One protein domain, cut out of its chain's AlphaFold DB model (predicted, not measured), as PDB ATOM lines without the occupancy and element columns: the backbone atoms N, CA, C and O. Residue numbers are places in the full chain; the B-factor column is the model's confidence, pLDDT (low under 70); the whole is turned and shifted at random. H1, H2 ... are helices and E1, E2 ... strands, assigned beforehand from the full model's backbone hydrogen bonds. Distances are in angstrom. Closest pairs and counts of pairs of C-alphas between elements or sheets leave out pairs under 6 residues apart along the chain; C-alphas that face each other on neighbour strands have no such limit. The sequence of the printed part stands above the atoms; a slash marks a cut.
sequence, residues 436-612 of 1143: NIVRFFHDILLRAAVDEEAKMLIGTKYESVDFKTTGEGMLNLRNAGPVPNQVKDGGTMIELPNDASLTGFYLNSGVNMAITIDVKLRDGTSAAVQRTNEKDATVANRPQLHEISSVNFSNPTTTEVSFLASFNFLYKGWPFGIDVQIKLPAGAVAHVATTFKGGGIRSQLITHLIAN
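What this domain is: This is residues 436 to 612 of the 1143 residues of an uncharacterized protein of Bacillus cereus Rock4-18 (UniProt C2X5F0). Two strongly twisted sheets, one of six strands and one of five, lie face to face as a sandwich; beyond one end of it sits a small group of helices, H1, H2 and H3 from the beginning of the printed part and H4 from its end. The printed part has 177 residues, with four named helices and eleven named strands in the order H1 to H3, E1 to E11, H4. The sheets run E2 E10 E9 E4 E7 E6 and E3 E1 E11 E8 E5, both antiparallel, and the class is mixed, helices and strands. The whole is compact, with a radius of gyration of the C-alphas of 17.4 A, yet elongated, spanning 56 by 30 by 27 A.

How they stand to each other: The larger sheet runs from edge strand E2, residues 476 to 478, through E10, residues 574 to 584, E9, residues 561 to 571, E4, residues 501 to 507, and E7, residues 536 to 539, to edge strand E6, residues 529 to 531. The hairpin E9 and E10 has N 567 and O 578 2.8 A apart, within hydrogen-bond range, and E10 bends by 51 degrees at residue 581. Between E9 and E4, N 566 and O 506 are 2.8 A apart. The other sheet runs E3, residues 493 to 497, E1, residues 462 to 467, E11, residues 591 to 596, E8, residues 548 to 554, and E5, residues 516 to 521. Between E1 and E11, N 595 and O 466 are 2.8 A apart. The facing parts of the sheets are 9.7 A centre to centre, their strands at 17 degrees. H4, residues 600 to 611, only grazes the second sheet, with residues 600 to 602. H3, residues 452 to 459, touches H4 at a steep tilt of 67 degrees, opposite ways; the closest C-alphas, of Leu 457 and Leu 605, are 5.8 A apart. H2, residues 442 to 447, forms a helical hairpin with H3, with the C-alphas of Leu 446 and Lys 455 closest at 5.7 A. H1, residues 436 to 440, is close to H2 but not clearly touching; the closest C-alphas, of Val 438 and Leu 445, are 7.8 A apart. In H1, H2, H3 and H4 every O i to N i+4 pair is within hydrogen-bond range.

Where its parts are: E9 measures 31.1 A from first to last C-alpha, E10 30.7 A, E4 18.5 A and H4 16.1 A. H1 begins at C-alpha 436 (-20.639, 58.995, 11.712), and H4 ends at C-alpha 611 (-27.282, 60.135, -5.769).

The domain as a whole: The farthest C-alphas, of Ala 448 and Thr 558, are 57.1 A apart. The printed part has no cut, and its one long link is E2 to E3. Fifty residues have pLDDT under 70, among them 480 to 493 and 592 to 603.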
ATOM      1  N   ASN A 436     -20.501  58.036  10.619       76.62
ATOM      2  CA  ASN A 436     -20.639  58.995  11.712       76.62
ATOM      3  C   ASN A 436     -21.438  60.224  11.281       76.62
ATOM      4  O   ASN A 436     -22.268  60.691  12.060       76.62
ATOM      5  N   ILE A 437     -21.247  60.692  10.044       83.75
ATOM      6  CA  ILE A 437     -21.989  61.809   9.449       83.75
ATOM      7  C   ILE A 437     -23.468  61.436   9.303       83.75
ATOM      8  O   ILE A 437     -24.332  62.144   9.822       83.75
ATOM      9  N   VAL A 438     -23.762  60.284   8.688       83.31
ATOM     10  CA  VAL A 438     -25.141  59.787   8.510       83.31
ATOM     11  C   VAL A 438     -25.844  59.589   9.860       83.31
ATOM     12  O   VAL A 438     -27.020  59.919  10.000       83.31
ATOM     13  N   ARG A 439     -25.126  59.104  10.885       79.12
ATOM     14  CA  ARG A 439     -25.665  58.942  12.247       79.12
ATOM     15  C   ARG A 439     -25.882  60.276  12.970       79.12
ATOM     16  O   ARG A 439     -26.859  60.394  13.702       79.12
ATOM     17  N   PHE A 440     -24.985  61.249  12.812       82.94
ATOM     18  CA  PHE A 440     -25.073  62.549  13.491       82.94
ATOM     19  C   PHE A 440     -26.212  63.403  12.923       82.94
ATOM     20  O   PHE A 440     -27.033  63.913  13.679       82.94
ATOM     21  N   PHE A 441     -26.325  63.485  11.596       88.25
ATOM     22  CA  PHE A 441     -27.365  64.265  10.915       88.25
ATOM     23  C   PHE A 441     -28.667  63.480  10.652       88.25
ATOM     24  O   PHE A 441     -29.538  63.971   9.941       88.25
ATOM     25  N   HIS A 442     -28.837  62.287  11.235       85.94
ATOM     26  CA  HIS A 442     -29.950  61.353  10.985       85.94
ATOM     27  C   HIS A 442     -31.353  61.995  11.022       85.94
ATOM     28  O   HIS A 442     -32.158  61.749  10.131       85.94
ATOM     29  N   ASP A 443     -31.644  62.847  12.009       86.62
ATOM     30  CA  ASP A 443     -32.940  63.540  12.133       86.62
ATOM     31  C   ASP A 443     -33.146  64.618  11.046       86.62
ATOM     32  O   ASP A 443     -34.237  64.761  10.497       86.62
ATOM     33  N   ILE A 444     -32.081  65.315  10.639       88.69
ATOM     34  CA  ILE A 444     -32.125  66.275   9.524       88.69
ATOM     35  C   ILE A 444     -32.297  65.535   8.189       88.69
ATOM     36  O   ILE A 444     -33.101  65.956   7.360       88.69
ATOM     37  N   LEU A 445     -31.619  64.397   8.003       88.62
ATOM     38  CA  LEU A 445     -31.785  63.534   6.829       88.62
ATOM     39  C   LEU A 445     -33.211  62.962   6.739       88.62
ATOM     40  O   LEU A 445     -33.781  62.962   5.651       88.62
ATOM     41  N   LEU A 446     -33.813  62.543   7.862       87.06
ATOM     42  CA  LEU A 446     -35.213  62.094   7.929       87.06
ATOM     43  C   LEU A 446     -36.195  63.184   7.487       87.06
ATOM     44  O   LEU A 446     -37.097  62.916   6.696       87.06
ATOM     45  N   ARG A 447     -36.019  64.414   7.984       86.12
ATOM     46  CA  ARG A 447     -36.869  65.569   7.636       86.12
ATOM     47  C   ARG A 447     -36.679  66.037   6.194       86.12
ATOM     48  O   ARG A 447     -37.596  66.612   5.623       86.12
ATOM     49  N   ALA A 448     -35.501  65.797   5.622       86.12
ATOM     50  CA  ALA A 448     -35.148  66.141   4.248       86.12
ATOM     51  C   ALA A 448     -35.297  64.967   3.262       86.12
ATOM     52  O   ALA A 448     -34.767  65.039   2.151       86.12
ATOM     53  N   ALA A 449     -35.967  63.876   3.645       86.44
ATOM     54  CA  ALA A 449     -36.174  62.729   2.768       86.44
ATOM     55  C   ALA A 449     -36.942  63.122   1.490       86.44
ATOM     56  O   ALA A 449     -37.936  63.840   1.558       86.44
ATOM     57  N   VAL A 450     -36.455  62.657   0.334       80.00
ATOM     58  CA  VAL A 450     -37.024  62.984  -0.989       80.00
ATOM     59  C   VAL A 450     -38.319  62.205  -1.246       80.00
ATOM     60  O   VAL A 450     -39.336  62.792  -1.600       80.00
ATOM     61  N   ASP A 451     -38.287  60.896  -0.995       78.31
ATOM     62  CA  ASP A 451     -39.401  59.964  -1.173       78.31
ATOM     63  C   ASP A 451     -39.741  59.261   0.152       78.31
ATOM     64  O   ASP A 451     -38.899  59.151   1.050       78.31
ATOM     65  N   GLU A 452     -40.940  58.679   0.255       74.81
ATOM     66  CA  GLU A 452     -41.291  57.802   1.384       74.81
ATOM     67  C   GLU A 452     -40.388  56.557   1.467       74.81
ATOM     68  O   GLU A 452     -40.089  56.094   2.567       74.81
ATOM     69  N   GLU A 453     -39.859  56.054   0.343       73.19
ATOM     70  CA  GLU A 453     -38.834  55.000   0.371       73.19
ATOM     71  C   GLU A 453     -37.545  55.498   1.041       73.19
ATOM     72  O   GLU A 453     -37.024  54.836   1.935       73.19
ATOM     73  N   ALA A 454     -37.068  56.701   0.705       78.25
ATOM     74  CA  ALA A 454     -35.904  57.296   1.359       78.25
ATOM     75  C   ALA A 454     -36.148  57.511   2.864       78.25
ATOM     76  O   ALA A 454     -35.288  57.206   3.691       78.25
ATOM     77  N   LYS A 455     -37.343  57.982   3.235       80.31
ATOM     78  CA  LYS A 455     -37.783  58.170   4.626       80.31
ATOM     79  C   LYS A 455     -37.816  56.846   5.399       80.31
ATOM     80  O   LYS A 455     -37.362  56.802   6.543       80.31
ATOM     81  N   MET A 456     -38.252  55.760   4.759       72.38
ATOM     82  CA  MET A 456     -38.175  54.397   5.295       72.38
ATOM     83  C   MET A 456     -36.724  53.917   5.438       72.38
ATOM     84  O   MET A 456     -36.347  53.513   6.535       72.38
ATOM     85  N   LEU A 457     -35.893  54.020   4.392       75.88
ATOM     86  CA  LEU A 457     -34.481  53.597   4.392       75.88
ATOM     87  C   LEU A 457     -33.643  54.316   5.462       75.88
ATOM     88  O   LEU A 457     -32.805  53.692   6.115       75.88
ATOM     89  N   ILE A 458     -33.873  55.616   5.678       79.44
ATOM     90  CA  ILE A 458     -33.236  56.372   6.767       79.44
ATOM     91  C   ILE A 458     -33.838  55.954   8.124       79.44
ATOM     92  O   ILE A 458     -33.110  55.824   9.107       79.44
ATOM     93  N   GLY A 459     -35.156  55.735   8.202       72.12
ATOM     94  CA  GLY A 459     -35.882  55.431   9.442       72.12
ATOM     95  C   GLY A 459     -35.675  54.019  10.001       72.12
ATOM     96  O   GLY A 459     -35.816  53.815  11.213       72.12
ATOM     97  N   THR A 460     -35.314  53.046   9.163       69.00
ATOM     98  CA  THR A 460     -35.098  51.642   9.549       69.00
ATOM     99  C   THR A 460     -33.892  51.459  10.475       69.00
ATOM    100  O   THR A 460     -32.741  51.423  10.049       69.00
ATOM    101  N   LYS A 461     -34.173  51.277  11.772       63.88
ATOM    102  CA  LYS A 461     -33.174  51.016  12.833       63.88
ATOM    103  C   LYS A 461     -32.904  49.524  13.079       63.88
ATOM    104  O   LYS A 461     -31.977  49.182  13.816       63.88
ATOM    105  N   TYR A 462     -33.695  48.649  12.460       65.19
ATOM    106  CA  TYR A 462     -33.636  47.196  12.612       65.19
ATOM    107  C   TYR A 462     -33.616  46.508  11.243       65.19
ATOM    108  O   TYR A 462     -34.185  47.018  10.280       65.19
ATOM    109  N   GLU A 463     -32.966  45.353  11.177       67.19
ATOM    110  CA  GLU A 463     -32.905  44.466  10.020       67.19
ATOM    111  C   GLU A 463     -33.721  43.198  10.300       67.19
ATOM    112  O   GLU A 463     -33.620  42.625  11.389       67.19
ATOM    113  N   SER A 464     -34.505  42.731   9.327       68.25
ATOM    114  CA  SER A 464     -35.214  41.453   9.413       68.25
ATOM    115  C   SER A 464     -34.329  40.289   8.952       68.25
ATOM    116  O   SER A 464     -33.791  40.262   7.841       68.25
ATOM    117  N   VAL A 465     -34.191  39.286   9.817       72.06
ATOM    118  CA  VAL A 465     -33.432  38.061   9.556       72.06
ATOM    119  C   VAL A 465     -34.402  36.894   9.399       72.06
ATOM    120  O   VAL A 465     -35.225  36.641  10.277       72.06
ATOM    121  N   ASP A 466     -34.304  36.197   8.267       72.31
ATOM    122  CA  ASP A 466     -35.144  35.061   7.883       72.31
ATOM    123  C   ASP A 466     -34.367  33.759   8.120       72.31
ATOM    124  O   ASP A 466     -33.358  33.468   7.461       72.31
ATOM    125  N   PHE A 467     -34.815  32.992   9.111       71.62
ATOM    126  CA  PHE A 467     -34.254  31.693   9.445       71.62
ATOM    127  C   PHE A 467     -35.041  30.604   8.721       71.62
ATOM    128  O   PHE A 467     -36.177  30.283   9.069       71.62
ATOM    129  N   LYS A 468     -34.388  29.979   7.738       67.06
ATOM    130  CA  LYS A 468     -34.924  28.874   6.937       67.06
ATOM    131  C   LYS A 468     -34.862  27.572   7.731       67.06
ATOM    132  O   LYS A 468     -34.067  26.677   7.438       67.06
ATOM    133  N   THR A 469     -35.688  27.492   8.770       59.59
ATOM    134  CA  THR A 469     -35.905  26.261   9.531       59.59
ATOM    135  C   THR A 469     -36.739  25.274   8.708       59.59
ATOM    136  O   THR A 469     -37.464  25.639   7.783       59.59
ATOM    137  N   THR A 470     -36.613  23.991   9.032       51.81
ATOM    138  CA  THR A 470     -37.303  22.879   8.351       51.81
ATOM    139  C   THR A 470     -38.058  21.994   9.353       51.81
ATOM    140  O   THR A 470     -38.197  20.785   9.165       51.81
ATOM    141  N   GLY A 471     -38.540  22.601  10.445       51.09
ATOM    142  CA  GLY A 471     -39.322  21.953  11.500       51.09
ATOM    143  C   GLY A 471     -39.941  22.962  12.473       51.09
ATOM    144  O   GLY A 471     -39.523  24.117  12.523       51.09
ATOM    145  N   GLU A 472     -40.925  22.510  13.252       46.81
ATOM    146  CA  GLU A 472     -41.810  23.316  14.121       46.81
ATOM    147  C   GLU A 472     -41.131  23.830  15.416       46.81
ATOM    148  O   GLU A 472     -41.672  23.726  16.516       46.81
ATOM    149  N   GLY A 473     -39.910  24.361  15.308       54.19
ATOM    150  CA  GLY A 473     -39.151  24.939  16.419       54.19
ATOM    151  C   GLY A 473     -39.234  26.465  16.436       54.19
ATOM    152  O   GLY A 473     -38.758  27.115  15.509       54.19
ATOM    153  N   MET A 474     -39.792  27.042  17.505       58.03
ATOM    154  CA  MET A 474     -39.834  28.497  17.704       58.03
ATOM    155  C   MET A 474     -38.419  29.090  17.819       58.03
ATOM    156  O   MET A 474     -37.618  28.620  18.634       58.03
ATOM    157  N   LEU A 475     -38.135  30.171  17.084       69.94
ATOM    158  CA  LEU A 475     -36.957  31.014  17.321       69.94
ATOM    159  C   LEU A 475     -36.944  31.540  18.763       69.94
ATOM    160  O   LEU A 475     -37.930  32.114  19.228       69.94
ATOM    161  N   ASN A 476     -35.819  31.375  19.462       73.25
ATOM    162  CA  ASN A 476     -35.668  31.802  20.854       73.25
ATOM    163  C   ASN A 476     -34.489  32.771  21.027       73.25
ATOM    164  O   ASN A 476     -33.326  32.386  20.902       73.25
ATOM    165  N   LEU A 477     -34.790  34.028  21.373       75.25
ATOM    166  CA  LEU A 477     -33.796  35.025  21.782       75.25
ATOM    167  C   LEU A 477     -33.295  34.747  23.207       75.25
ATOM    168  O   LEU A 477     -34.074  34.657  24.156       75.25
ATOM    169  N   ARG A 478     -31.974  34.676  23.375       75.81
ATOM    170  CA  ARG A 478     -31.287  34.468  24.656       75.81
ATOM    171  C   ARG A 478     -30.496  35.708  25.048       75.81
ATOM    172  O   ARG A 478     -29.766  36.275  24.242       75.81
ATOM    173  N   ASN A 479     -30.621  36.101  26.316       73.50
ATOM    174  CA  ASN A 479     -30.012  37.311  26.880       73.50
ATOM    175  C   ASN A 479     -30.329  38.601  26.087       73.50
ATOM    176  O   ASN A 479     -29.451  39.439  25.899       73.50
ATOM    177  N   ALA A 480     -31.574  38.754  25.612       63.22
ATOM    178  CA  ALA A 480     -31.981  39.823  24.689       63.22
ATOM    179  C   ALA A 480     -31.565  41.242  25.135       63.22
ATOM    180  O   ALA A 480     -31.101  42.027  24.313       63.22
ATOM    181  N   GLY A 481     -31.667  41.565  26.430       69.06
ATOM    182  CA  GLY A 481     -31.211  42.848  26.972       69.06
ATOM    183  C   GLY A 481     -31.856  44.044  26.249       69.06
ATOM    184  O   GLY A 481     -33.076  44.173  26.309       69.06
ATOM    185  N   PRO A 482     -31.084  44.914  25.565       68.19
ATOM    186  CA  PRO A 482     -31.608  46.055  24.809       68.19
ATOM    187  C   PRO A 482     -32.092  45.713  23.380       68.19
ATOM    188  O   PRO A 482     -32.366  46.627  22.602       68.19
ATOM    189  N   VAL A 483     -32.142  44.433  22.990       68.94
ATOM    190  CA  VAL A 483     -32.600  43.972  21.664       68.94
ATOM    191  C   VAL A 483     -34.119  43.726  21.674       68.94
ATOM    192  O   VAL A 483     -34.603  43.053  22.588       68.94
ATOM    193  N   PRO A 484     -34.890  44.206  20.675       63.00
ATOM    194  CA  PRO A 484     -36.319  43.907  20.580       63.00
ATOM    195  C   PRO A 484     -36.580  42.405  20.422       63.00
ATOM    196  O   PRO A 484     -36.086  41.772  19.495       63.00
ATOM    197  N   ASN A 485     -37.412  41.832  21.293       64.69
ATOM    198  CA  ASN A 485     -37.872  40.450  21.152       64.69
ATOM    199  C   ASN A 485     -39.171  40.391  20.330       64.69
ATOM    200  O   ASN A 485     -40.240  40.114  20.871       64.69
ATOM    201  N   GLN A 486     -39.084  40.716  19.036       63.91
ATOM    202  CA  GLN A 486     -40.203  40.594  18.095       63.91
ATOM    203  C   GLN A 486     -39.890  39.561  17.009       63.91
ATOM    204  O   GLN A 486     -39.261  39.852  15.990       63.91
ATOM    205  N   VAL A 487     -40.355  38.337  17.258       63.50
ATOM    206  CA  VAL A 487     -40.392  37.245  16.283       63.50
ATOM    207  C   VAL A 487     -41.655  37.401  15.427       63.50
ATOM    208  O   VAL A 487     -42.745  37.611  15.959       63.50
ATOM    209  N   LYS A 488     -41.506  37.316  14.104       60.38
ATOM    210  CA  LYS A 488     -42.555  37.493  13.085       60.38
ATOM    211  C   LYS A 488     -42.658  36.232  12.206       60.38
ATOM    212  O   LYS A 488     -41.889  35.283  12.387       60.38
ATOM    213  N   ASP A 489     -43.652  36.184  11.319       56.62
ATOM    214  CA  ASP A 489     -43.966  35.048  10.431       56.62
ATOM    215  C   ASP A 489     -43.887  33.672  11.116       56.62
ATOM    216  O   ASP A 489     -43.005  32.850  10.858       56.62
ATOM    217  N   GLY A 490     -44.812  33.436  12.052       57.22
ATOM    218  CA  GLY A 490     -45.053  32.120  12.658       57.22
ATOM    219  C   GLY A 490     -43.902  31.530  13.483       57.22
ATOM    220  O   GLY A 490     -44.005  30.384  13.910       57.22
ATOM    221  N   GLY A 491     -42.823  32.284  13.717       63.28
ATOM    222  CA  GLY A 491     -41.617  31.789  14.380       63.28
ATOM    223  C   GLY A 491     -40.382  31.680  13.485       63.28
ATOM    224  O   GLY A 491     -39.416  31.068  13.929       63.28
ATOM    225  N   THR A 492     -40.393  32.233  12.264       66.94
ATOM    226  CA  THR A 492     -39.296  32.093  11.275       66.94
ATOM    227  C   THR A 492     -38.513  33.380  10.986       66.94
ATOM    228  O   THR A 492     -37.354  33.306  10.570       66.94
ATOM    229  N   MET A 493     -39.089  34.558  11.248       69.81
ATOM    230  CA  MET A 493     -38.428  35.855  11.060       69.81
ATOM    231  C   MET A 493     -38.184  36.552  12.402       69.81
ATOM    232  O   MET A 493     -38.972  36.406  13.335       69.81
ATOM    233  N   ILE A 494     -37.118  37.345  12.512       75.44
ATOM    234  CA  ILE A 494     -36.830  38.146  13.710       75.44
ATOM    235  C   ILE A 494     -36.159  39.475  13.346       75.44
ATOM    236  O   ILE A 494     -35.384  39.533  12.391       75.44
ATOM    237  N   GLU A 495     -36.451  40.543  14.089       73.19
ATOM    238  CA  GLU A 495     -35.858  41.870  13.865       73.19
ATOM    239  C   GLU A 495     -34.706  42.147  14.833       73.19
ATOM    240  O   GLU A 495     -34.865  42.049  16.050       73.19
ATOM    241  N   LEU A 496     -33.540  42.516  14.296       75.12
ATOM    242  CA  LEU A 496     -32.306  42.741  15.052       75.12
ATOM    243  C   LEU A 496     -31.706  44.127  14.750       75.12
ATOM    244  O   LEU A 496     -31.885  44.644  13.650       75.12
ATOM    245  N   PRO A 497     -30.950  44.747  15.674       73.69
ATOM    246  CA  PRO A 497     -30.196  45.965  15.383       73.69
ATOM    247  C   PRO A 497     -29.183  45.755  14.250       73.69
ATOM    248  O   PRO A 497     -28.391  44.818  14.293       73.69
ATOM    249  N   ASN A 498     -29.165  46.675  13.282       71.31
ATOM    250  CA  ASN A 498     -28.253  46.658  12.128       71.31
ATOM    251  C   ASN A 498     -26.762  46.605  12.559       71.31
ATOM    252  O   ASN A 498     -25.976  45.820  12.029       71.31
ATOM    253  N   ASP A 499     -26.403  47.343  13.617       71.75
ATOM    254  CA  ASP A 499     -25.050  47.375  14.205       71.75
ATOM    255  C   ASP A 499     -24.664  46.098  15.003       71.75
ATOM    256  O   ASP A 499     -23.655  46.093  15.715       71.75
ATOM    257  N   ALA A 500     -25.470  45.028  14.991       79.19
ATOM    258  CA  ALA A 500     -25.148  43.792  15.706       79.19
ATOM    259  C   ALA A 500     -24.036  43.011  14.984       79.19
ATOM    260  O   ALA A 500     -24.183  42.616  13.832       79.19
ATOM    261  N   SER A 501     -22.928  42.750  15.679       85.88
ATOM    262  CA  SER A 501     -21.791  41.980  15.150       85.88
ATOM    263  C   SER A 501     -21.937  40.485  15.436       85.88
ATOM    264  O   SER A 501     -22.199  40.098  16.577       85.88
ATOM    265  N   LEU A 502     -21.761  39.627  14.429       86.69
ATOM    266  CA  LEU A 502     -21.762  38.170  14.597       86.69
ATOM    267  C   LEU A 502     -20.408  37.713  15.155       86.69
ATOM    268  O   LEU A 502     -19.366  37.910  14.535       86.69
ATOM    269  N   THR A 503     -20.414  37.080  16.328       88.75
ATOM    270  CA  THR A 503     -19.183  36.695  17.046       88.75
ATOM    271  C   THR A 503     -18.832  35.212  16.912       88.75
ATOM    272  O   THR A 503     -17.652  34.852  16.931       88.75
ATOM    273  N   GLY A 504     -19.833  34.344  16.757       88.06
ATOM    274  CA  GLY A 504     -19.642  32.897  16.729       88.06
ATOM    275  C   GLY A 504     -20.944  32.103  16.723       88.06
ATOM    276  O   GLY A 504     -22.041  32.663  16.752       88.06
ATOM    277  N   PHE A 505     -20.800  30.782  16.739       87.25
ATOM    278  CA  PHE A 505     -21.882  29.806  16.798       87.25
ATOM    279  C   PHE A 505     -21.597  28.788  17.908       87.25
ATOM    280  O   PHE A 505     -20.456  28.347  18.063       87.25
ATOM    281  N   TYR A 506     -22.632  28.380  18.637       86.62
ATOM    282  CA  TYR A 506     -22.596  27.216  19.527       86.62
ATOM    283  C   TYR A 506     -23.603  26.172  19.032       86.62
ATOM    284  O   TYR A 506     -24.769  26.486  18.807       86.62
ATOM    285  N   LEU A 507     -23.158  24.933  18.844       84.06
ATOM    286  CA  LEU A 507     -23.952  23.832  18.303       84.06
ATOM    287  C   LEU A 507     -24.187  22.766  19.377       84.06
ATOM    288  O   LEU A 507     -23.267  22.361  20.092       84.06
ATOM    289  N   ASN A 508     -25.427  22.293  19.492       73.94
ATOM    290  CA  ASN A 508     -25.782  21.279  20.482       73.94
ATOM    291  C   ASN A 508     -25.257  19.875  20.095       73.94
ATOM    292  O   ASN A 508     -24.902  19.611  18.946       73.94
ATOM    293  N   SER A 509     -25.180  18.962  21.069       59.28
ATOM    294  CA  SER A 509     -24.589  17.625  20.898       59.28
ATOM    295  C   SER A 509     -25.284  16.796  19.813       59.28
ATOM    296  O   SER A 509     -26.501  16.627  19.856       59.28
ATOM    297  N   GLY A 510     -24.490  16.237  18.893       59.84
ATOM    298  CA  GLY A 510     -24.952  15.493  17.711       59.84
ATOM    299  C   GLY A 510     -24.234  15.898  16.414       59.84
ATOM    300  O   GLY A 510     -24.312  15.186  15.419       59.84
ATOM    301  N   VAL A 511     -23.505  17.021  16.430       63.88
ATOM    302  CA  VAL A 511     -22.750  17.555  15.285       63.88
ATOM    303  C   VAL A 511     -21.303  17.055  15.278       63.88
ATOM    304  O   VAL A 511     -20.551  17.301  16.215       63.88
ATOM    305  N   ASN A 512     -20.895  16.413  14.182       66.69
ATOM    306  CA  ASN A 512     -19.501  16.058  13.892       66.69
ATOM    307  C   ASN A 512     -18.741  17.284  13.328       66.69
ATOM    308  O   ASN A 512     -19.332  18.107  12.621       66.69
ATOM    309  N   MET A 513     -17.426  17.384  13.568       68.06
ATOM    310  CA  MET A 513     -16.537  18.389  12.951       68.06
ATOM    311  C   MET A 513     -16.617  18.435  11.414       68.06
ATOM    312  O   MET A 513     -16.304  19.466  10.825       68.06
ATOM    313  N   ALA A 514     -17.062  17.351  10.769       69.50
ATOM    314  CA  ALA A 514     -17.299  17.287   9.328       69.50
ATOM    315  C   ALA A 514     -18.352  18.294   8.805       69.50
ATOM    316  O   ALA A 514     -18.346  18.605   7.616       69.50
ATOM    317  N   ILE A 515     -19.246  18.821   9.658       76.38
ATOM    318  CA  ILE A 515     -20.203  19.866   9.259       76.38
ATOM    319  C   ILE A 515     -19.490  21.222   9.214       76.38
ATOM    320  O   ILE A 515     -19.136  21.797  10.252       76.38
ATOM    321  N   THR A 516     -19.295  21.745   8.003       78.31
ATOM    322  CA  THR A 516     -18.668  23.059   7.779       78.31
ATOM    323  C   THR A 516     -19.701  24.187   7.802       78.31
ATOM    324  O   THR A 516     -20.875  23.974   7.488       78.31
ATOM    325  N   ILE A 517     -19.250  25.380   8.199       84.31
ATOM    326  CA  ILE A 517     -20.046  26.611   8.274       84.31
ATOM    327  C   ILE A 517     -19.366  27.646   7.376       84.31
ATOM    328  O   ILE A 517     -18.170  27.887   7.534       84.31
ATOM    329  N   ASP A 518     -20.117  28.253   6.462       83.56
ATOM    330  CA  ASP A 518     -19.657  29.329   5.578       83.56
ATOM    331  C   ASP A 518     -20.543  30.566   5.778       83.56
ATOM    332  O   ASP A 518     -21.771  30.485   5.689       83.56
ATOM    333  N   VAL A 519     -19.919  31.707   6.073       85.62
ATOM    334  CA  VAL A 519     -20.591  32.992   6.303       85.62
ATOM    335  C   VAL A 519     -20.331  33.869   5.089       85.62
ATOM    336  O   VAL A 519     -19.247  34.442   4.960       85.62
ATOM    337  N   LYS A 520     -21.311  33.959   4.186       82.19
ATOM    338  CA  LYS A 520     -21.214  34.797   2.989       82.19
ATOM    339  C   LYS A 520     -21.484  36.250   3.335       82.19
ATOM    340  O   LYS A 520     -22.531  36.562   3.903       82.19
ATOM    341  N   LEU A 521     -20.565  37.122   2.944       79.94
ATOM    342  CA  LEU A 521     -20.718  38.570   3.018       79.94
ATOM    343  C   LEU A 521     -21.353  39.112   1.724       79.94
ATOM    344  O   LEU A 521     -21.381  38.432   0.693       79.94
ATOM    345  N   ARG A 522     -21.926  40.319   1.776       69.56
ATOM    346  CA  ARG A 522     -22.631  40.943   0.633       69.56
ATOM    347  C   ARG A 522     -21.705  41.410  -0.491       69.56
ATOM    348  O   ARG A 522     -22.175  41.583  -1.609       69.56
ATOM    349  N   ASP A 523     -20.411  41.547  -0.217       69.38
ATOM    350  CA  ASP A 523     -19.359  41.785  -1.216       69.38
ATOM    351  C   ASP A 523     -18.994  40.523  -2.035       69.38
ATOM    352  O   ASP A 523     -18.184  40.589  -2.958       69.38
ATOM    353  N   GLY A 524     -19.591  39.369  -1.709       69.62
ATOM    354  CA  GLY A 524     -19.330  38.073  -2.341       69.62
ATOM    355  C   GLY A 524     -18.219  37.253  -1.676       69.62
ATOM    356  O   GLY A 524     -17.995  36.105  -2.072       69.62
ATOM    357  N   THR A 525     -17.540  37.789  -0.660       83.12
ATOM    358  CA  THR A 525     -16.492  37.081   0.087       83.12
ATOM    359  C   THR A 525     -17.071  36.170   1.183       83.12
ATOM    360  O   THR A 525     -18.282  36.114   1.421       83.12
ATOM    361  N   SER A 526     -16.197  35.407   1.849       81.12
ATOM    362  CA  SER A 526     -16.535  34.590   3.020       81.12
ATOM    363  C   SER A 526     -15.773  35.080   4.246       81.12
ATOM    364  O   SER A 526     -14.542  35.140   4.218       81.12
ATOM    365  N   ALA A 527     -16.474  35.337   5.352       83.00
ATOM    366  CA  ALA A 527     -15.820  35.561   6.638       83.00
ATOM    367  C   ALA A 527     -15.246  34.236   7.172       83.00
ATOM    368  O   ALA A 527     -15.933  33.213   7.204       83.00
ATOM    369  N   ALA A 528     -13.979  34.237   7.596       81.81
ATOM    370  CA  ALA A 528     -13.307  33.021   8.045       81.81
ATOM    371  C   ALA A 528     -13.871  32.527   9.392       81.81
ATOM    372  O   ALA A 528     -13.806  33.232  10.401       81.81
ATOM    373  N   VAL A 529     -14.391  31.297   9.418       83.62
ATOM    374  CA  VAL A 529     -14.935  30.652  10.624       83.62
ATOM    375  C   VAL A 529     -13.909  29.672  11.193       83.62
ATOM    376  O   VAL A 529     -13.480  28.747  10.502       83.62
ATOM    377  N   GLN A 530     -13.532  29.833  12.461       83.44
ATOM    378  CA  GLN A 530     -12.624  28.921  13.160       83.44
ATOM    379  C   GLN A 530     -13.403  28.031  14.135       83.44
ATOM    380  O   GLN A 530     -14.001  28.505  15.098       83.44
ATOM    381  N   ARG A 531     -13.388  26.715  13.897       78.19
ATOM    382  CA  ARG A 531     -13.893  25.701  14.836       78.19
ATOM    383  C   ARG A 531     -12.933  25.581  16.022       78.19
ATOM    384  O   ARG A 531     -11.778  25.216  15.828       78.19
ATOM    385  N   THR A 532     -13.411  25.845  17.236       76.06
ATOM    386  CA  THR A 532     -12.648  25.615  18.477       76.06
ATOM    387  C   THR A 532     -12.905  24.212  19.028       76.06
ATOM    388  O   THR A 532     -11.979  23.572  19.510       76.06
ATOM    389  N   ASN A 533     -14.144  23.717  18.912       78.06
ATOM    390  CA  ASN A 533     -14.580  22.381  19.333       78.06
ATOM    391  C   ASN A 533     -15.631  21.823  18.345       78.06
ATOM    392  O   ASN A 533     -16.085  22.515  17.430       78.06
ATOM    393  N   GLU A 534     -16.117  20.600  18.584       76.06
ATOM    394  CA  GLU A 534     -17.325  20.059  17.925       76.06
ATOM    395  C   GLU A 534     -18.564  20.958  18.100       76.06
ATOM    396  O   GLU A 534     -19.434  20.996  17.228       76.06
ATOM    397  N   LYS A 535     -18.622  21.705  19.210       78.38
ATOM    398  CA  LYS A 535     -19.728  22.607  19.562       78.38
ATOM    399  C   LYS A 535     -19.460  24.069  19.210       78.38
ATOM    400  O   LYS A 535     -20.371  24.747  18.753       78.38
ATOM    401  N   ASP A 536     -18.232  24.547  19.397       83.31
ATOM    402  CA  ASP A 536     -17.902  25.975  19.332       83.31
ATOM    403  C   ASP A 536     -17.243  26.374  18.007       83.31
ATOM    404  O   ASP A 536     -16.267  25.755  17.568       83.31
ATOM    405  N   ALA A 537     -17.730  27.461  17.411       85.00
ATOM    406  CA  ALA A 537     -17.117  28.128  16.270       85.00
ATOM    407  C   ALA A 537     -17.078  29.650  16.484       85.00
ATOM    408  O   ALA A 537     -18.053  30.240  16.944       85.00
ATOM    409  N   THR A 538     -15.980  30.301  16.113       86.00
ATOM    410  CA  THR A 538     -15.811  31.762  16.173       86.00
ATOM    411  C   THR A 538     -15.702  32.347  14.768       86.00
ATOM    412  O   THR A 538     -15.196  31.692  13.854       86.00
ATOM    413  N   VAL A 539     -16.195  33.572  14.570       86.31
ATOM    414  CA  VAL A 539     -16.127  34.268  13.272       86.31
ATOM    415  C   VAL A 539     -15.043  35.344  13.331       86.31
ATOM    416  O   VAL A 539     -15.081  36.234  14.185       86.31
ATOM    417  N   ALA A 540     -14.062  35.260  12.431       79.62
ATOM    418  CA  ALA A 540     -13.021  36.273  12.288       79.62
ATOM    419  C   ALA A 540     -13.617  37.620  11.848       79.62
ATOM    420  O   ALA A 540     -14.663  37.669  11.202       79.62
ATOM    421  N   ASN A 541     -12.953  38.719  12.209       79.94
ATOM    422  CA  ASN A 541     -13.349  40.113  11.951       79.94
ATOM    423  C   ASN A 541     -14.697  40.573  12.557       79.94
ATOM    424  O   ASN A 541     -14.898  41.775  12.677       79.94
ATOM    425  N   ARG A 542     -15.558  39.654  13.025       84.44
ATOM    426  CA  ARG A 542     -16.878  39.919  13.634       84.44
ATOM    427  C   ARG A 542     -17.789  40.792  12.748       84.44
ATOM    428  O   ARG A 542     -18.140  41.898  13.166       84.44
ATOM    429  N   PRO A 543     -18.160  40.317  11.543       83.00
ATOM    430  CA  PRO A 543     -18.947  41.100  10.595       83.00
ATOM    431  C   PRO A 543     -20.267  41.584  11.208       83.00
ATOM    432  O   PRO A 543     -20.908  40.872  11.990       83.00
ATOM    433  N   GLN A 544     -20.655  42.805  10.861       81.06
ATOM    434  CA  GLN A 544     -21.920  43.419  11.258       81.06
ATOM    435  C   GLN A 544     -23.075  42.847  10.432       81.06
ATOM    436  O   GLN A 544     -22.873  42.332   9.335       81.06
ATOM    437  N   LEU A 545     -24.299  42.931  10.953       77.50
ATOM    438  CA  LEU A 545     -25.463  42.254  10.377       77.50
ATOM    439  C   LEU A 545     -25.698  42.620   8.902       77.50
ATOM    440  O   LEU A 545     -25.846  41.729   8.065       77.50
ATOM    441  N   HIS A 546     -25.591  43.915   8.578       71.81
ATOM    442  CA  HIS A 546     -25.725  44.425   7.211       71.81
ATOM    443  C   HIS A 546     -24.664  43.888   6.242       71.81
ATOM    444  O   HIS A 546     -24.944  43.749   5.055       71.81
ATOM    445  N   GLU A 547     -23.479  43.513   6.726       74.56
ATOM    446  CA  GLU A 547     -22.383  42.975   5.908       74.56
ATOM    447  C   GLU A 547     -22.642  41.516   5.498       74.56
ATOM    448  O   GLU A 547     -22.080  41.042   4.510       74.56
ATOM    449  N   ILE A 548     -23.511  40.796   6.218       78.75
ATOM    450  CA  ILE A 548     -23.789  39.368   6.021       78.75
ATOM    451  C   ILE A 548     -24.935  39.175   5.017       78.75
ATOM    452  O   ILE A 548     -25.972  39.831   5.085       78.75
ATOM    453  N   SER A 549     -24.756  38.235   4.088       78.50
ATOM    454  CA  SER A 549     -25.746  37.810   3.089       78.50
ATOM    455  C   SER A 549     -26.471  36.528   3.522       78.50
ATOM    456  O   SER A 549     -27.703  36.490   3.615       78.50
ATOM    457  N   SER A 550     -25.713  35.477   3.857       80.56
ATOM    458  CA  SER A 550     -26.259  34.208   4.350       80.56
ATOM    459  C   SER A 550     -25.276  33.454   5.247       80.56
ATOM    460  O   SER A 550     -24.058  33.607   5.136       80.56
ATOM    461  N   VAL A 551     -25.815  32.594   6.116       83.88
ATOM    462  CA  VAL A 551     -25.032  31.570   6.823       83.88
ATOM    463  C   VAL A 551     -25.447  30.201   6.298       83.88
ATOM    464  O   VAL A 551     -26.614  29.797   6.382       83.88
ATOM    465  N   ASN A 552     -24.466  29.496   5.744       84.50
ATOM    466  CA  ASN A 552     -24.629  28.223   5.062       84.50
ATOM    467  C   ASN A 552     -23.973  27.120   5.891       84.50
ATOM    468  O   ASN A 552     -22.841  27.269   6.353       84.50
ATOM    469  N   PHE A 553     -24.656  25.990   6.029       82.62
ATOM    470  CA  PHE A 553     -24.117  24.780   6.643       82.62
ATOM    471  C   PHE A 553     -24.062  23.679   5.582       82.62
ATOM    472  O   PHE A 553     -24.963  23.576   4.749       82.62
ATOM    473  N   SER A 554     -23.031  22.836   5.589       80.00
ATOM    474  CA  SER A 554     -22.980  21.666   4.701       80.00
ATOM    475  C   SER A 554     -22.749  20.373   5.473       80.00
ATOM    476  O   SER A 554     -22.008  20.335   6.456       80.00
ATOM    477  N   ASN A 555     -23.425  19.313   5.034       81.19
ATOM    478  CA  ASN A 555     -23.401  17.991   5.643       81.19
ATOM    479  C   ASN A 555     -22.813  16.977   4.645       81.19
ATOM    480  O   ASN A 555     -23.551  16.465   3.803       81.19
ATOM    481  N   PRO A 556     -21.513  16.646   4.730       74.19
ATOM    482  CA  PRO A 556     -20.903  15.621   3.881       74.19
ATOM    483  C   PRO A 556     -21.273  14.185   4.307       74.19
ATOM    484  O   PRO A 556     -20.805  13.223   3.701       74.19
ATOM    485  N   THR A 557     -22.081  14.015   5.359       72.44
ATOM    486  CA  THR A 557     -22.467  12.707   5.905       72.44
ATOM    487  C   THR A 557     -23.635  12.101   5.124       72.44
ATOM    488  O   THR A 557     -24.533  12.804   4.662       72.44
ATOM    489  N   THR A 558     -23.673  10.770   5.037       72.44
ATOM    490  CA  THR A 558     -24.749   9.990   4.395       72.44
ATOM    491  C   THR A 558     -26.047   9.905   5.210       72.44
ATOM    492  O   THR A 558     -27.004   9.273   4.773       72.44
ATOM    493  N   THR A 559     -26.104  10.546   6.378       78.31
ATOM    494  CA  THR A 559     -27.273  10.607   7.265       78.31
ATOM    495  C   THR A 559     -27.792  12.035   7.386       78.31
ATOM    496  O   THR A 559     -27.006  12.982   7.446       78.31
ATOM    497  N   GLU A 560     -29.112  12.189   7.479       77.69
ATOM    498  CA  GLU A 560     -29.736  13.445   7.904       77.69
ATOM    499  C   GLU A 560     -29.385  13.749   9.373       77.69
ATOM    500  O   GLU A 560     -29.332  12.836  10.200       77.69
ATOM    501  N   VAL A 561     -29.134  15.021   9.696       78.00
ATOM    502  CA  VAL A 561     -28.748  15.465  11.047       78.00
ATOM    503  C   VAL A 561     -29.598  16.659  11.474       78.00
ATOM    504  O   VAL A 561     -29.617  17.687  10.799       78.00
ATOM    505  N   SER A 562     -30.259  16.538  12.627       79.12
ATOM    506  CA  SER A 562     -31.011  17.619  13.277       79.12
ATOM    507  C   SER A 562     -30.263  18.113  14.513       79.12
ATOM    508  O   SER A 562     -29.913  17.306  15.373       79.12
ATOM    509  N   PHE A 563     -30.044  19.421  14.637       80.06
ATOM    510  CA  PHE A 563     -29.384  20.033  15.795       80.06
ATOM    511  C   PHE A 563     -29.936  21.427  16.108       80.06
ATOM    512  O   PHE A 563     -30.548  22.085  15.266       80.06
ATOM    513  N   LEU A 564     -29.704  21.884  17.340       79.88
ATOM    514  CA  LEU A 564     -29.932  23.272  17.737       79.88
ATOM    515  C   LEU A 564     -28.636  24.067  17.529       79.88
ATOM    516  O   LEU A 564     -27.570  23.629  17.975       79.88
ATOM    517  N   ALA A 565     -28.737  25.218  16.870       82.81
ATOM    518  CA  ALA A 565     -27.652  26.159  16.638       82.81
ATOM    519  C   ALA A 565     -27.962  27.503  17.312       82.81
ATOM    520  O   ALA A 565     -28.964  28.142  17.000       82.81
ATOM    521  N   SER A 566     -27.083  27.926  18.216       86.06
ATOM    522  CA  SER A 566     -27.082  29.240  18.855       86.06
ATOM    523  C   SER A 566     -26.181  30.193  18.069       86.06
ATOM    524  O   SER A 566     -24.964  29.996  18.021       86.06
ATOM    525  N   PHE A 567     -26.751  31.234  17.471       87.31
ATOM    526  CA  PHE A 567     -26.023  32.312  16.798       87.31
ATOM    527  C   PHE A 567     -25.685  33.393  17.832       87.31
ATOM    528  O   PHE A 567     -26.599  33.978  18.409       87.31
ATOM    529  N   ASN A 568     -24.399  33.652  18.088       88.62
ATOM    530  CA  ASN A 568     -23.952  34.569  19.143       88.62
ATOM    531  C   ASN A 568     -23.568  35.937  18.565       88.62
ATOM    532  O   ASN A 568     -22.575  36.060  17.840       88.62
ATOM    533  N   PHE A 569     -24.306  36.974  18.942       88.12
ATOM    534  CA  PHE A 569     -24.124  38.354  18.497       88.12
ATOM    535  C   PHE A 569     -23.654  39.271  19.632       88.12
ATOM    536  O   PHE A 569     -23.866  38.994  20.813       88.12
ATOM    537  N   LEU A 570     -23.049  40.403  19.273       85.69
ATOM    538  CA  LEU A 570     -22.701  41.484  20.193       85.69
ATOM    539  C   LEU A 570     -23.150  42.831  19.618       85.69
ATOM    540  O   LEU A 570     -22.735  43.218  18.524       85.69
ATOM    541  N   TYR A 571     -23.966  43.558  20.381       82.81
ATOM    542  CA  TYR A 571     -24.497  44.881  20.039       82.81
ATOM    543  C   TYR A 571     -24.202  45.860  21.179       82.81
ATOM    544  O   TYR A 571     -24.581  45.619  22.322       82.81
ATOM    545  N   LYS A 572     -23.481  46.953  20.885       78.12
ATOM    546  CA  LYS A 572     -23.065  47.983  21.869       78.12
ATOM    547  C   LYS A 572     -22.408  47.408  23.142       78.12
ATOM    548  O   LYS A 572     -22.595  47.920  24.239       78.12
ATOM    549  N   GLY A 573     -21.636  46.327  22.988       79.25
ATOM    550  CA  GLY A 573     -20.968  45.617  24.088       79.25
ATOM    551  C   GLY A 573     -21.823  44.557  24.795       79.25
ATOM    552  O   GLY A 573     -21.270  43.756  25.543       79.25
ATOM    553  N   TRP A 574     -23.132  44.496  24.536       82.75
ATOM    554  CA  TRP A 574     -24.027  43.489  25.103       82.75
ATOM    555  C   TRP A 574     -24.043  42.208  24.245       82.75
ATOM    556  O   TRP A 574     -24.389  42.288  23.061       82.75
ATOM    557  N   PRO A 575     -23.686  41.030  24.796       86.75
ATOM    558  CA  PRO A 575     -23.759  39.761  24.080       86.75
ATOM    559  C   PRO A 575     -25.168  39.155  24.166       86.75
ATOM    560  O   PRO A 575     -25.730  39.028  25.254       86.75
ATOM    561  N   PHE A 576     -25.725  38.723  23.036       87.06
ATOM    562  CA  PHE A 576     -27.014  38.027  22.963       87.06
ATOM    563  C   PHE A 576     -26.947  36.841  21.991       87.06
ATOM    564  O   PHE A 576     -26.056  36.767  21.145       87.06
ATOM    565  N   GLY A 577     -27.864  35.885  22.133       85.94
ATOM    566  CA  GLY A 577     -27.910  34.664  21.325       85.94
ATOM    567  C   GLY A 577     -29.265  34.458  20.651       85.94
ATOM    568  O   GLY A 577     -30.281  34.917  21.168       85.94
ATOM    569  N   ILE A 578     -29.292  33.741  19.529       84.12
ATOM    570  CA  ILE A 578     -30.526  33.288  18.868       84.12
ATOM    571  C   ILE A 578     -30.434  31.780  18.658       84.12
ATOM    572  O   ILE A 578     -29.556  31.320  17.930       84.12
ATOM    573  N   ASP A 579     -31.329  31.024  19.288       82.50
ATOM    574  CA  ASP A 579     -31.387  29.568  19.166       82.50
ATOM    575  C   ASP A 579     -32.355  29.159  18.047       82.50
ATOM    576  O   ASP A 579     -33.520  29.567  18.026       82.50
ATOM    577  N   VAL A 580     -31.847  28.341  17.121       79.25
ATOM    578  CA  VAL A 580     -32.506  27.937  15.871       79.25
ATOM    579  C   VAL A 580     -32.378  26.427  15.691       79.25
ATOM    580  O   VAL A 580     -31.286  25.876  15.835       79.25
ATOM    581  N   GLN A 581     -33.465  25.738  15.342       79.00
ATOM    582  CA  GLN A 581     -33.418  24.309  15.028       79.00
ATOM    583  C   GLN A 581     -33.162  24.094  13.529       79.00
ATOM    584  O   GLN A 581     -33.959  24.503  12.686       79.00
ATOM    585  N   ILE A 582     -32.046  23.438  13.201       77.94
ATOM    586  CA  ILE A 582     -31.596  23.171  11.830       77.94
ATOM    587  C   ILE A 582     -31.649  21.661  11.576       77.94
ATOM    588  O   ILE A 582     -31.152  20.871  12.380       77.94
ATOM    589  N   LYS A 583     -32.228  21.256  10.441       77.00
ATOM    590  CA  LYS A 583     -32.288  19.866   9.967       77.00
ATOM    591  C   LYS A 583     -31.640  19.795   8.585       77.00
ATOM    592  O   LYS A 583     -32.184  20.322   7.619       77.00
ATOM    593  N   LEU A 584     -30.447  19.200   8.522       78.31
ATOM    594  CA  LEU A 584     -29.628  19.092   7.313       78.31
ATOM    595  C   LEU A 584     -29.810  17.713   6.663       78.31
ATOM    596  O   LEU A 584     -29.427  16.716   7.287       78.31
ATOM    597  N   PRO A 585     -30.311  17.622   5.417       76.56
ATOM    598  CA  PRO A 585     -30.417  16.344   4.723       76.56
ATOM    599  C   PRO A 585     -29.038  15.711   4.456       76.56
ATOM    600  O   PRO A 585     -27.989  16.356   4.556       76.56
ATOM    601  N   ALA A 586     -29.036  14.414   4.141       78.00
ATOM    602  CA  ALA A 586     -27.823  13.670   3.806       78.00
ATOM    603  C   ALA A 586     -27.151  14.228   2.537       78.00
ATOM    604  O   ALA A 586     -27.830  14.501   1.546       78.00
ATOM    605  N   GLY A 587     -25.825  14.387   2.555       75.19
ATOM    606  CA  GLY A 587     -25.048  14.898   1.416       75.19
ATOM    607  C   GLY A 587     -25.322  16.361   1.033       75.19
ATOM    608  O   GLY A 587     -24.993  16.768  -0.081       75.19
ATOM    609  N   ALA A 588     -25.943  17.156   1.911       71.69
ATOM    610  CA  ALA A 588     -26.340  18.530   1.614       71.69
ATOM    611  C   ALA A 588     -25.135  19.473   1.436       71.69
ATOM    612  O   ALA A 588     -24.480  19.863   2.407       71.69
ATOM    613  N   VAL A 589     -24.882  19.901   0.198       67.00
ATOM    614  CA  VAL A 589     -23.910  20.956  -0.126       67.00
ATOM    615  C   VAL A 589     -24.580  22.325   0.026       67.00
ATOM    616  O   VAL A 589     -25.595  22.586  -0.610       67.00
ATOM    617  N   ALA A 590     -23.997  23.196   0.859       64.12
ATOM    618  CA  ALA A 590     -24.419  24.586   1.080       64.12
ATOM    619  C   ALA A 590     -25.925  24.788   1.382       64.12
ATOM    620  O   ALA A 590     -26.604  25.591   0.743       64.12
ATOM    621  N   HIS A 591     -26.450  24.100   2.400       70.69
ATOM    622  CA  HIS A 591     -27.799  24.359   2.901       70.69
ATOM    623  C   HIS A 591     -27.846  25.726   3.602       70.69
ATOM    624  O   HIS A 591     -27.235  25.928   4.655       70.69
ATOM    625  N   VAL A 592     -28.593  26.671   3.031       60.09
ATOM    626  CA  VAL A 592     -28.811  27.997   3.625       60.09
ATOM    627  C   VAL A 592     -29.702  27.844   4.859       60.09
ATOM    628  O   VAL A 592     -30.876  27.508   4.721       60.09
ATOM    629  N   ALA A 593     -29.164  28.078   6.057       61.81
ATOM    630  CA  ALA A 593     -29.946  28.040   7.300       61.81
ATOM    631  C   ALA A 593     -30.507  29.421   7.676       61.81
ATOM    632  O   ALA A 593     -31.587  29.520   8.253       61.81
ATOM    633  N   THR A 594     -29.801  30.492   7.301       65.44
ATOM    634  CA  THR A 594     -30.226  31.875   7.551       65.44
ATOM    635  C   THR A 594     -29.984  32.728   6.314       65.44
ATOM    636  O   THR A 594     -28.893  32.704   5.743       65.44
ATOM    637  N   THR A 595     -31.001  33.483   5.904       63.53
ATOM    638  CA  THR A 595     -30.941  34.494   4.838       63.53
ATOM    639  C   THR A 595     -31.193  35.866   5.463       63.53
ATOM    640  O   THR A 595     -32.227  36.082   6.090       63.53
ATOM    641  N   PHE A 596     -30.261  36.803   5.314       65.44
ATOM    642  CA  PHE A 596     -30.358  38.113   5.965       65.44
ATOM    643  C   PHE A 596     -31.134  39.063   5.044       65.44
ATOM    644  O   PHE A 596     -30.613  39.554   4.037       65.44
ATOM    645  N   LYS A 597     -32.425  39.247   5.344       54.38
ATOM    646  CA  LYS A 597     -33.430  39.860   4.463       54.38
ATOM    647  C   LYS A 597     -33.556  41.387   4.617       54.38
ATOM    648  O   LYS A 597     -34.556  41.938   4.168       54.38
ATOM    649  N   GLY A 598     -32.546  42.089   5.147       52.88
ATOM    650  CA  GLY A 598     -32.580  43.560   5.191       52.88
ATOM    651  C   GLY A 598     -31.270  44.316   4.934       52.88
ATOM    652  O   GLY A 598     -31.338  45.482   4.575       52.88
ATOM    653  N   GLY A 599     -30.081  43.711   5.027       50.59
ATOM    654  CA  GLY A 599     -28.799  44.444   4.992       50.59
ATOM    655  C   GLY A 599     -28.472  45.197   3.693       50.59
ATOM    656  O   GLY A 599     -27.542  45.997   3.663       50.59
ATOM    657  N   GLY A 600     -29.268  45.011   2.634       55.62
ATOM    658  CA  GLY A 600     -29.257  45.894   1.463       55.62
ATOM    659  C   GLY A 600     -29.620  47.344   1.806       55.62
ATOM    660  O   GLY A 600     -29.011  48.253   1.248       55.62
ATOM    661  N   ILE A 601     -30.507  47.558   2.787       61.69
ATOM    662  CA  ILE A 601     -31.077  48.858   3.185       61.69
ATOM    663  C   ILE A 601     -29.999  49.919   3.407       61.69
ATOM    664  O   ILE A 601     -30.141  51.041   2.939       61.69
ATOM    665  N   ARG A 602     -28.890  49.580   4.079       65.88
ATOM    666  CA  ARG A 602     -27.812  50.543   4.356       65.88
ATOM    667  C   ARG A 602     -26.988  50.887   3.110       65.88
ATOM    668  O   ARG A 602     -26.570  52.031   2.962       65.88
ATOM    669  N   SER A 603     -26.786  49.929   2.207       67.81
ATOM    670  CA  SER A 603     -26.113  50.157   0.920       67.81
ATOM    671  C   SER A 603     -26.994  50.974  -0.035       67.81
ATOM    672  O   SER A 603     -26.536  51.942  -0.641       67.81
ATOM    673  N   GLN A 604     -28.289  50.645  -0.090       70.50
ATOM    674  CA  GLN A 604     -29.322  51.389  -0.814       70.50
ATOM    675  C   GLN A 604     -29.448  52.820  -0.277       70.50
ATOM    676  O   GLN A 604     -29.438  53.762  -1.060       70.50
ATOM    677  N   LEU A 605     -29.455  52.997   1.050       79.06
ATOM    678  CA  LEU A 605     -29.434  54.304   1.707       79.06
ATOM    679  C   LEU A 605     -28.203  55.126   1.311       79.06
ATOM    680  O   LEU A 605     -28.356  56.268   0.894       79.06
ATOM    681  N   ILE A 606     -26.991  54.571   1.416       80.38
ATOM    682  CA  ILE A 606     -25.763  55.295   1.048       80.38
ATOM    683  C   ILE A 606     -25.777  55.646  -0.447       80.38
ATOM    684  O   ILE A 606     -25.467  56.777  -0.810       80.38
ATOM    685  N   THR A 607     -26.238  54.734  -1.306       81.25
ATOM    686  CA  THR A 607     -26.395  54.982  -2.749       81.25
ATOM    687  C   THR A 607     -27.405  56.103  -3.022       81.25
ATOM    688  O   THR A 607     -27.122  56.991  -3.822       81.25
ATOM    689  N   HIS A 608     -28.542  56.131  -2.320       82.00
ATOM    690  CA  HIS A 608     -29.555  57.190  -2.423       82.00
ATOM    691  C   HIS A 608     -29.053  58.547  -1.911       82.00
ATOM    692  O   HIS A 608     -29.284  59.574  -2.552       82.00
ATOM    693  N   LEU A 609     -28.338  58.564  -0.781       84.50
ATOM    694  CA  LEU A 609     -27.721  59.772  -0.218       84.50
ATOM    695  C   LEU A 609     -26.633  60.335  -1.144       84.50
ATOM    696  O   LEU A 609     -26.534  61.551  -1.285       84.50
ATOM    697  N   ILE A 610     -25.848  59.477  -1.807       83.06
ATOM    698  CA  ILE A 610     -24.834  59.878  -2.795       83.06
ATOM    699  C   ILE A 610     -25.487  60.358  -4.099       83.06
ATOM    700  O   ILE A 610     -25.091  61.396  -4.621       83.06
ATOM    701  N   ALA A 611     -26.525  59.678  -4.598       81.19
ATOM    702  CA  ALA A 611     -27.282  60.135  -5.769       81.19
ATOM    703  C   ALA A 611     -27.901  61.530  -5.549       81.19
ATOM    704  O   ALA A 611     -27.933  62.353  -6.460       81.19
ATOM    705  N   ASN A 612     -28.316  61.827  -4.314       82.25
ATOM    706  CA  ASN A 612     -28.923  63.096  -3.906       82.25
ATOM    707  C   ASN A 612     -27.972  63.984  -3.071       82.25
ATOM    708  O   ASN A 612     -28.427  64.806  -2.268       82.25
TER     709      ASN A 612